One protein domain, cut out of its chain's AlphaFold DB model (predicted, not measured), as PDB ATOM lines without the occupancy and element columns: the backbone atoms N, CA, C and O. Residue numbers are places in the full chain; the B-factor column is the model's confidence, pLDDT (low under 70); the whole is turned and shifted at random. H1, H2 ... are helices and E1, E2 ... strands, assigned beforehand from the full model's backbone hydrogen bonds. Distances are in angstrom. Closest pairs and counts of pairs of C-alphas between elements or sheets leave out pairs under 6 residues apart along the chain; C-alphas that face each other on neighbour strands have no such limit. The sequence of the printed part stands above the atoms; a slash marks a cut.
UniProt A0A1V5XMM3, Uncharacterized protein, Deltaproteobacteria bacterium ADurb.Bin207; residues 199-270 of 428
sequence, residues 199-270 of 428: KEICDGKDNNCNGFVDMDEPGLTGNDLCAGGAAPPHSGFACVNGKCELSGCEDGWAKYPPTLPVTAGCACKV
ATOM      1  N   LYS A 199      10.915  -4.531  -8.628       89.31
ATOM      2  CA  LYS A 199      10.886  -5.415  -9.797       89.31
ATOM      3  C   LYS A 199      11.947  -4.977 -10.814       89.31
ATOM      4  O   LYS A 199      12.106  -3.776 -11.029       89.31
ATOM      5  N   GLU A 200      12.576  -5.940 -11.489       90.06
ATOM      6  CA  GLU A 200      13.497  -5.658 -12.591       90.06
ATOM      7  C   GLU A 200      12.852  -4.826 -13.701       90.06
ATOM      8  O   GLU A 200      11.732  -5.076 -14.162       90.06
ATOM      9  N   ILE A 201      13.623  -3.845 -14.154       90.56
ATOM     10  CA  ILE A 201      13.379  -3.011 -15.325       90.56
ATOM     11  C   ILE A 201      14.702  -2.900 -16.070       90.56
ATOM     12  O   ILE A 201      15.751  -2.950 -15.445       90.56
ATOM     13  N   CYS A 202      14.669  -2.718 -17.388       91.50
ATOM     14  CA  CYS A 202      15.902  -2.570 -18.157       91.50
ATOM     15  C   CYS A 202      16.543  -1.189 -17.915       91.50
ATOM     16  O   CYS A 202      16.260  -0.234 -18.646       91.50
ATOM     17  N   ASP A 203      17.364  -1.067 -16.870       92.75
ATOM     18  CA  ASP A 203      18.011   0.186 -16.460       92.75
ATOM     19  C   ASP A 203      19.499   0.052 -16.066       92.75
ATOM     20  O   ASP A 203      20.163   1.064 -15.802       92.75
ATOM     21  N   GLY A 204      20.042  -1.169 -16.111       92.06
ATOM     22  CA  GLY A 204      21.441  -1.482 -15.834       92.06
ATOM     23  C   GLY A 204      21.746  -1.680 -14.350       92.06
ATOM     24  O   GLY A 204      22.910  -1.559 -13.954       92.06
ATOM     25  N   LYS A 205      20.726  -1.944 -13.529       92.56
ATOM     26  CA  LYS A 205      20.854  -2.291 -12.110       92.56
ATOM     27  C   LYS A 205      20.245  -3.661 -11.825       92.56
ATOM     28  O   LYS A 205      19.604  -4.277 -12.664       92.56
ATOM     29  N   ASP A 206      20.530  -4.130 -10.623       92.81
ATOM     30  CA  ASP A 206      19.856  -5.244  -9.975       92.81
ATOM     31  C   ASP A 206      18.867  -4.608  -8.987       92.81
ATOM     32  O   ASP A 206      19.274  -4.058  -7.957       92.81
ATOM     33  N   ASN A 207      17.592  -4.530  -9.374       92.38
ATOM     34  CA  ASN A 207      16.564  -3.807  -8.620       92.38
ATOM     35  C   ASN A 207      16.017  -4.642  -7.456       92.38
ATOM     36  O   ASN A 207      15.617  -4.080  -6.432       92.38
ATOM     37  N   ASN A 208      16.005  -5.967  -7.599       92.00
ATOM     38  CA  ASN A 208      15.551  -6.908  -6.579       92.00
ATOM     39  C   ASN A 208      16.692  -7.423  -5.666       92.00
ATOM     40  O   ASN A 208      16.422  -7.978  -4.596       92.00
ATOM     41  N   CYS A 209      17.949  -7.173  -6.038       93.00
ATOM     42  CA  CYS A 209      19.167  -7.597  -5.349       93.00
ATOM     43  C   CYS A 209      19.371  -9.128  -5.306       93.00
ATOM     44  O   CYS A 209      19.778  -9.671  -4.275       93.00
ATOM     45  N   ASN A 210      19.078  -9.837  -6.405       88.00
ATOM     46  CA  ASN A 210      19.285 -11.289  -6.557       88.00
ATOM     47  C   ASN A 210      20.678 -11.662  -7.105       88.00
ATOM     48  O   ASN A 210      21.026 -12.845  -7.105       88.00
ATOM     49  N   GLY A 211      21.477 -10.687  -7.551       88.75
ATOM     50  CA  GLY A 211      22.779 -10.876  -8.196       88.75
ATOM     51  C   GLY A 211      22.757 -10.842  -9.733       88.75
ATOM     52  O   GLY A 211      23.814 -10.999 -10.347       88.75
ATOM     53  N   PHE A 212      21.598 -10.628 -10.362       87.62
ATOM     54  CA  PHE A 212      21.383 -10.704 -11.810       87.62
ATOM     55  C   PHE A 212      20.790  -9.398 -12.366       87.62
ATOM     56  O   PHE A 212      19.583  -9.250 -12.531       87.62
ATOM     57  N   VAL A 213      21.675  -8.456 -12.712       89.38
ATOM     58  CA  VAL A 213      21.337  -7.163 -13.343       89.38
ATOM     59  C   VAL A 213      20.426  -7.338 -14.565       89.38
ATOM     60  O   VAL A 213      20.756  -8.105 -15.473       89.38
ATOM     61  N   ASP A 214      19.322  -6.583 -14.607       86.75
ATOM     62  CA  ASP A 214      18.284  -6.624 -15.646       86.75
ATOM     63  C   ASP A 214      17.704  -8.048 -15.916       86.75
ATOM     64  O   ASP A 214      17.206  -8.314 -17.018       86.75
ATOM     65  N   MET A 215      17.792  -9.002 -14.971       76.25
ATOM     66  CA  MET A 215      17.516 -10.432 -15.212       76.25
ATOM     67  C   MET A 215      16.868 -11.198 -14.031       76.25
ATOM     68  O   MET A 215      16.811 -10.763 -12.888       76.25
ATOM     69  N   ASP A 216      16.403 -12.413 -14.341       64.06
ATOM     70  CA  ASP A 216      16.138 -13.501 -13.380       64.06
ATOM     71  C   ASP A 216      14.920 -13.372 -12.428       64.06
ATOM     72  O   ASP A 216      14.886 -13.980 -11.360       64.06
ATOM     73  N   GLU A 217      13.844 -12.689 -12.847       69.31
ATOM     74  CA  GLU A 217      12.487 -12.990 -12.343       69.31
ATOM     75  C   GLU A 217      11.784 -13.987 -13.306       69.31
ATOM     76  O   GLU A 217      11.546 -13.657 -14.477       69.31
ATOM     77  N   PRO A 218      11.440 -15.219 -12.866       64.06
ATOM     78  CA  PRO A 218      10.875 -16.252 -13.737       64.06
ATOM     79  C   PRO A 218       9.586 -15.829 -14.447       64.06
ATOM     80  O   PRO A 218       8.539 -15.636 -13.830       64.06
ATOM     81  N   GLY A 219       9.647 -15.773 -15.778       68.19
ATOM     82  CA  GLY A 219       8.520 -15.386 -16.627       68.19
ATOM     83  C   GLY A 219       8.567 -13.945 -17.131       68.19
ATOM     84  O   GLY A 219       7.693 -13.588 -17.916       68.19
ATOM     85  N   LEU A 220       9.576 -13.145 -16.764       74.19
ATOM     86  CA  LEU A 220       9.851 -11.900 -17.481       74.19
ATOM     87  C   LEU A 220      10.528 -12.178 -18.819       74.19
ATOM     88  O   LEU A 220      11.527 -12.889 -18.913       74.19
ATOM     89  N   THR A 221       9.989 -11.562 -19.861       81.31
ATOM     90  CA  THR A 221      10.633 -11.433 -21.165       81.31
ATOM     91  C   THR A 221      11.270 -10.050 -21.298       81.31
ATOM     92  O   THR A 221      10.974  -9.134 -20.529       81.31
ATOM     93  N   GLY A 222      12.086  -9.845 -22.336       81.88
ATOM     94  CA  GLY A 222      12.578  -8.505 -22.671       81.88
ATOM     95  C   GLY A 222      11.453  -7.487 -22.913       81.88
ATOM     96  O   GLY A 222      11.655  -6.308 -22.651       81.88
ATOM     97  N   ASN A 223      10.247  -7.925 -23.308       85.44
ATOM     98  CA  ASN A 223       9.073  -7.050 -23.402       85.44
ATOM     99  C   ASN A 223       8.567  -6.596 -22.025       85.44
ATOM    100  O   ASN A 223       8.106  -5.469 -21.890       85.44
ATOM    101  N   ASP A 224       8.653  -7.434 -20.993       86.00
ATOM    102  CA  ASP A 224       8.195  -7.083 -19.642       86.00
ATOM    103  C   ASP A 224       9.139  -6.084 -18.963       86.00
ATOM    104  O   ASP A 224       8.678  -5.181 -18.263       86.00
ATOM    105  N   LEU A 225      10.442  -6.202 -19.239       87.50
ATOM    106  CA  LEU A 225      11.482  -5.263 -18.801       87.50
ATOM    107  C   LEU A 225      11.421  -3.909 -19.534       87.50
ATOM    108  O   LEU A 225      11.946  -2.914 -19.027       87.50
ATOM    109  N   CYS A 226      10.804  -3.860 -20.721       86.44
ATOM    110  CA  CYS A 226      10.857  -2.721 -21.638       86.44
ATOM    111  C   CYS A 226       9.483  -2.153 -21.998       86.44
ATOM    112  O   CYS A 226       8.642  -2.811 -22.597       86.44
ATOM    113  N   ALA A 227       9.271  -0.872 -21.688       68.62
ATOM    114  CA  ALA A 227       8.063  -0.116 -22.044       68.62
ATOM    115  C   ALA A 227       6.716  -0.704 -21.542       68.62
ATOM    116  O   ALA A 227       5.657  -0.241 -21.965       68.62
ATOM    117  N   GLY A 228       6.739  -1.648 -20.593       66.81
ATOM    118  CA  GLY A 228       5.550  -2.128 -19.879       66.81
ATOM    119  C   GLY A 228       4.834  -3.333 -20.501       66.81
ATOM    120  O   GLY A 228       3.611  -3.416 -20.393       66.81
ATOM    121  N   GLY A 229       5.557  -4.259 -21.141       68.44
ATOM    122  CA  GLY A 229       5.035  -5.577 -21.543       68.44
ATOM    123  C   GLY A 229       4.530  -5.687 -22.984       68.44
ATOM    124  O   GLY A 229       4.334  -6.793 -23.484       68.44
ATOM    125  N   ALA A 230       4.316  -4.571 -23.683       84.25
ATOM    126  CA  ALA A 230       3.832  -4.592 -25.061       84.25
ATOM    127  C   ALA A 230       4.988  -4.788 -26.053       84.25
ATOM    128  O   ALA A 230       5.838  -3.908 -26.194       84.25
ATOM    129  N   ALA A 231       4.986  -5.911 -26.775       88.50
ATOM    130  CA  ALA A 231       5.915  -6.138 -27.876       88.50
ATOM    131  C   ALA A 231       5.748  -5.054 -28.969       88.50
ATOM    132  O   ALA A 231       4.610  -4.695 -29.304       88.50
ATOM    133  N   PRO A 232       6.847  -4.518 -29.526       92.06
ATOM    134  CA  PRO A 232       6.788  -3.561 -30.622       92.06
ATOM    135  C   PRO A 232       6.312  -4.241 -31.927       92.06
ATOM    136  O   PRO A 232       6.419  -5.458 -32.067       92.06
ATOM    137  N   PRO A 233       5.789  -3.496 -32.918       94.19
ATOM    138  CA  PRO A 233       5.337  -4.085 -34.181       94.19
ATOM    139  C   PRO A 233       6.432  -4.898 -34.889       94.19
ATOM    140  O   PRO A 233       7.537  -4.399 -35.105       94.19
ATOM    141  N   HIS A 234       6.113  -6.134 -35.276       95.12
ATOM    142  CA  HIS A 234       6.998  -7.039 -36.020       95.12
ATOM    143  C   HIS A 234       8.372  -7.297 -35.373       95.12
ATOM    144  O   HIS A 234       9.371  -7.489 -36.069       95.12
ATOM    145  N   SER A 235       8.443  -7.249 -34.038       94.62
ATOM    146  CA  SER A 235       9.668  -7.463 -33.262       94.62
ATOM    147  C   SER A 235       9.350  -7.741 -31.781       94.62
ATOM    148  O   SER A 235       8.215  -7.605 -31.333       94.62
ATOM    149  N   GLY A 236      10.359  -8.114 -30.996       92.25
ATOM    150  CA  GLY A 236      10.330  -8.061 -29.533       92.25
ATOM    151  C   GLY A 236      11.279  -6.982 -29.005       92.25
ATOM    152  O   GLY A 236      12.062  -6.399 -29.755       92.25
ATOM    153  N   PHE A 237      11.257  -6.738 -27.698       91.81
ATOM    154  CA  PHE A 237      12.336  -6.042 -27.000       91.81
ATOM    155  C   PHE A 237      13.348  -7.027 -26.411       91.81
ATOM    156  O   PHE A 237      12.995  -8.119 -25.964       91.81
ATOM    157  N   ALA A 238      14.603  -6.595 -26.351       89.81
ATOM    158  CA  ALA A 238      15.664  -7.197 -25.559       89.81
ATOM    159  C   ALA A 238      16.293  -6.119 -24.667       89.81
ATOM    160  O   ALA A 238      16.478  -4.982 -25.108       89.81
ATOM    161  N   CYS A 239      16.649  -6.472 -23.430       89.56
ATOM    162  CA  CYS A 239      17.482  -5.602 -22.610       89.56
ATOM    163  C   CYS A 239      18.957  -5.831 -22.955       89.56
ATOM    164  O   CYS A 239      19.446  -6.958 -22.890       89.56
ATOM    165  N   VAL A 240      19.656  -4.769 -23.354       89.94
ATOM    166  CA  VAL A 240      21.059  -4.810 -23.773       89.94
ATOM    167  C   VAL A 240      21.809  -3.675 -23.077       89.94
ATOM    168  O   VAL A 240      21.727  -2.520 -23.486       89.94
ATOM    169  N   ASN A 241      22.569  -4.009 -22.029       89.00
ATOM    170  CA  ASN A 241      23.331  -3.057 -21.205       89.00
ATOM    171  C   ASN A 241      22.456  -1.927 -20.609       89.00
ATOM    172  O   ASN A 241      22.738  -0.745 -20.841       89.00
ATOM    173  N   GLY A 242      21.372  -2.271 -19.899       89.31
ATOM    174  CA  GLY A 242      20.444  -1.289 -19.322       89.31
ATOM    175  C   GLY A 242      19.701  -0.426 -20.347       89.31
ATOM    176  O   GLY A 242      19.324   0.711 -20.053       89.31
ATOM    177  N   LYS A 243      19.551  -0.913 -21.587       91.19
ATOM    178  CA  LYS A 243      18.794  -0.249 -22.657       91.19
ATOM    179  C   LYS A 243      17.893  -1.222 -23.395       91.19
ATOM    180  O   LYS A 243      18.312  -2.309 -23.782       91.19
ATOM    181  N   CYS A 244      16.670  -0.779 -23.640       91.25
ATOM    182  CA  CYS A 244      15.711  -1.489 -24.467       91.25
ATOM    183  C   CYS A 244      16.070  -1.345 -25.943       91.25
ATOM    184  O   CYS A 244      15.939  -0.261 -26.512       91.25
ATOM    185  N   GLU A 245      16.480  -2.448 -26.553       92.12
ATOM    186  CA  GLU A 245      16.739  -2.575 -27.985       92.12
ATOM    187  C   GLU A 245      15.723  -3.539 -28.615       92.12
ATOM    188  O   GLU A 245      14.983  -4.233 -27.915       92.12
ATOM    189  N   LEU A 246      15.660  -3.591 -29.947       93.00
ATOM    190  CA  LEU A 246      14.857  -4.608 -30.634       93.00
ATOM    191  C   LEU A 246      15.551  -5.972 -30.571       93.00
ATOM    192  O   LEU A 246      16.748  -6.071 -30.828       93.00
ATOM    193  N   SER A 247      14.789  -7.037 -30.320       91.88
ATOM    194  CA  SER A 247      15.295  -8.419 -30.305       91.88
ATOM    195  C   SER A 247      15.566  -8.999 -31.704       91.88
ATOM    196  O   SER A 247      15.930 -10.166 -31.820       91.88
ATOM    197  N   GLY A 248      15.343  -8.214 -32.763       92.38
ATOM    198  CA  GLY A 248      15.337  -8.644 -34.164       92.38
ATOM    199  C   GLY A 248      13.955  -8.493 -34.805       92.38
ATOM    200  O   GLY A 248      12.943  -8.452 -34.105       92.38
ATOM    201  N   CYS A 249      13.914  -8.357 -36.129       94.12
ATOM    202  CA  CYS A 249      12.667  -8.250 -36.887       94.12
ATOM    203  C   CYS A 249      12.087  -9.628 -37.224       94.12
ATOM    204  O   CYS A 249      12.835 -10.588 -37.394       94.12
ATOM    205  N   GLU A 250      10.763  -9.704 -37.360       94.00
ATOM    206  CA  GLU A 250      10.086 -10.827 -38.018       94.00
ATOM    207  C   GLU A 250      10.489 -10.931 -39.502       94.00
ATOM    208  O   GLU A 250      10.777  -9.920 -40.149       94.00
ATOM    209  N   ASP A 251      10.454 -12.146 -40.061       89.88
ATOM    210  CA  ASP A 251      10.740 -12.389 -41.479       89.88
ATOM    211  C   ASP A 251       9.859 -11.512 -42.390       89.88
ATOM    212  O   ASP A 251       8.639 -11.416 -42.218       89.88
ATOM    213  N   GLY A 252      10.478 -10.870 -43.383       89.81
ATOM    214  CA  GLY A 252       9.803  -9.912 -44.265       89.81
ATOM    215  C   GLY A 252       9.621  -8.505 -43.673       89.81
ATOM    216  O   GLY A 252       8.937  -7.681 -44.285       89.81
ATOM    217  N   TRP A 253      10.230  -8.201 -42.522       93.31
ATOM    218  CA  TRP A 253      10.216  -6.871 -41.908       93.31
ATOM    219  C   TRP A 253      11.616  -6.358 -41.556       93.31
ATOM    220  O   TRP A 253      12.535  -7.110 -41.250       93.31
ATOM    221  N   ALA A 254      11.765  -5.035 -41.574       93.06
ATOM    222  CA  ALA A 254      12.998  -4.316 -41.296       93.06
ATOM    223  C   ALA A 254      12.737  -3.090 -40.404       93.06
ATOM    224  O   ALA A 254      11.695  -2.429 -40.477       93.06
ATOM    225  N   LYS A 255      13.723  -2.736 -39.573       94.06
ATOM    226  CA  LYS A 255      13.710  -1.496 -38.787       94.06
ATOM    227  C   LYS A 255      14.208  -0.327 -39.643       94.06
ATOM    228  O   LYS A 255      15.373   0.061 -39.551       94.06
ATOM    229  N   TYR A 256      13.324   0.238 -40.465       93.19
ATOM    230  CA  TYR A 256      13.680   1.326 -41.377       93.19
ATOM    231  C   TYR A 256      12.647   2.477 -41.384       93.19
ATOM    232  O   TYR A 256      11.446   2.200 -41.420       93.19
ATOM    233  N   PRO A 257      13.069   3.762 -41.368       92.62
ATOM    234  CA  PRO A 257      14.456   4.245 -41.309       92.62
ATOM    235  C   PRO A 257      15.159   3.908 -39.977       92.62
ATOM    236  O   PRO A 257      14.488   3.723 -38.957       92.62
ATOM    237  N   PRO A 258      16.508   3.855 -39.928       88.56
ATOM    238  CA  PRO A 258      17.243   3.399 -38.739       88.56
ATOM    239  C   PRO A 258      17.003   4.273 -37.499       88.56
ATOM    240  O   PRO A 258      17.116   3.806 -36.363       88.56
ATOM    241  N   THR A 259      16.633   5.536 -37.733       90.62
ATOM    242  CA  THR A 259      16.286   6.565 -36.744       90.62
ATOM    243  C   THR A 259      14.929   6.360 -36.068       90.62
ATOM    244  O   THR A 259      14.628   7.089 -35.121       90.62
ATOM    245  N   LEU A 260      14.107   5.396 -36.507       90.81
ATOM    246  CA  LEU A 260      12.869   5.065 -35.806       90.81
ATOM    247  C   LEU A 260      13.160   4.666 -34.347       90.81
ATOM    248  O   LEU A 260      14.124   3.931 -34.085       90.81
ATOM    249  N   PRO A 261      12.329   5.111 -33.383       91.69
ATOM    250  CA  PRO A 261      12.432   4.641 -32.012       91.69
ATOM    251  C   PRO A 261      12.141   3.139 -31.971       91.69
ATOM    252  O   PRO A 261      11.309   2.644 -32.728       91.69
ATOM    253  N   VAL A 262      12.782   2.410 -31.057       90.44
ATOM    254  CA  VAL A 262      12.559   0.961 -30.892       90.44
ATOM    255  C   VAL A 262      11.090   0.620 -30.603       90.44
ATOM    256  O   VAL A 262      10.609  -0.430 -30.997       90.44
ATOM    257  N   THR A 263      10.316   1.542 -30.027       91.06
ATOM    258  CA  THR A 263       8.866   1.381 -29.821       91.06
ATOM    259  C   THR A 263       8.039   1.344 -31.111       91.06
ATOM    260  O   THR A 263       6.900   0.885 -31.076       91.06
ATOM    261  N   ALA A 264       8.583   1.791 -32.248       92.12
ATOM    262  CA  ALA A 264       7.954   1.626 -33.559       92.12
ATOM    263  C   ALA A 264       8.183   0.226 -34.161       92.12
ATOM    264  O   ALA A 264       7.521  -0.122 -35.136       92.12
ATOM    265  N   GLY A 265       9.091  -0.569 -33.583       93.38
ATOM    266  CA  GLY A 265       9.410  -1.910 -34.061       93.38
ATOM    267  C   GLY A 265      10.032  -1.932 -35.453       93.38
ATOM    268  O   GLY A 265      10.682  -0.979 -35.893       93.38
ATOM    269  N   CYS A 266       9.814  -3.037 -36.156       95.75
ATOM    270  CA  CYS A 266      10.223  -3.216 -37.540       95.75
ATOM    271  C   CYS A 266       9.086  -2.780 -38.462       95.75
ATOM    272  O   CYS A 266       8.380  -3.588 -39.051       95.75
ATOM    273  N   ALA A 267       8.880  -1.464 -38.540       92.62
ATOM    274  CA  ALA A 267       7.760  -0.863 -39.263       92.62
ATOM    275  C   ALA A 267       7.846  -0.989 -40.796       92.62
ATOM    276  O   ALA A 267       6.880  -0.644 -41.478       92.62
ATOM    277  N   CYS A 268       8.985  -1.424 -41.347       93.50
ATOM    278  CA  CYS A 268       9.201  -1.456 -42.785       93.50
ATOM    279  C   CYS A 268       9.023  -2.852 -43.361       93.50
ATOM    280  O   CYS A 268       9.702  -3.782 -42.937       93.50
ATOM    281  N   LYS A 269       8.129  -3.001 -44.338       91.44
ATOM    282  CA  LYS A 269       7.924  -4.276 -45.018       91.44
ATOM    283  C   LYS A 269       8.983  -4.458 -46.105       91.44
ATOM    284  O   LYS A 269       8.989  -3.691 -47.065       91.44
ATOM    285  N   VAL A 270       9.806  -5.491 -45.957       90.00
ATOM    286  CA  VAL A 270      10.708  -5.996 -47.001       90.00
ATOM    287  C   VAL A 270       9.842  -6.589 -48.109       90.00
ATOM    288  O   VAL A 270       8.853  -7.280 -47.821       90.00
TER     289      VAL A 270
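Overview. This is residues 199 to 270 of the 428 residues of an uncharacterized protein of Deltaproteobacteria bacterium ADurb.Bin207 (UniProt A0A1V5XMM3). Little regular structure: an elongated chain of loops with a small two-stranded hairpin, E1 and E2, in its middle and a very short helix, H1, beside E1. Loops of residues 199 to 221 make one end, and loops of residues 250 to 270 the other. The printed part has 72 residues, 15 in named elements, in the order H1, E1, E2; the class is mixed and the sheet antiparallel. It is only just compact, close to loose, with a radius of gyration of the C-alphas of 13.0 A and spans of 42 by 22 by 16 A.

Along the chain. H1 is residues 222 to 225, from C-alpha 222 at (12.578, -8.505, -22.671). E1, residues 235 to 239, is 13.3 A long. E2, residues 244 to 249, is 14.5 A long and ends at (12.667, -8.250, -36.887).

Arrangement. The C-alphas of Gly 222 and Ala 238, the closest of H1 and E1, are 4.4 A apart. H1 is too short for an O i to N i+4 pair, and its one O i to N i+3 pair is not within range. The hairpin E1 and E2 has N 238 and O 245 within hydrogen-bond range at 2.9 A. Residues 253 to 254 pair antiparallel with 268 to 269.

Size, cuts and confidence. The C-alphas farthest apart, of Cys 209 and Val 270, are 42.5 A apart. The printed part has no cut. The link E1 to E2 is tight. Residues 216 to 219 and 227 to 229 are under pLDDT 70.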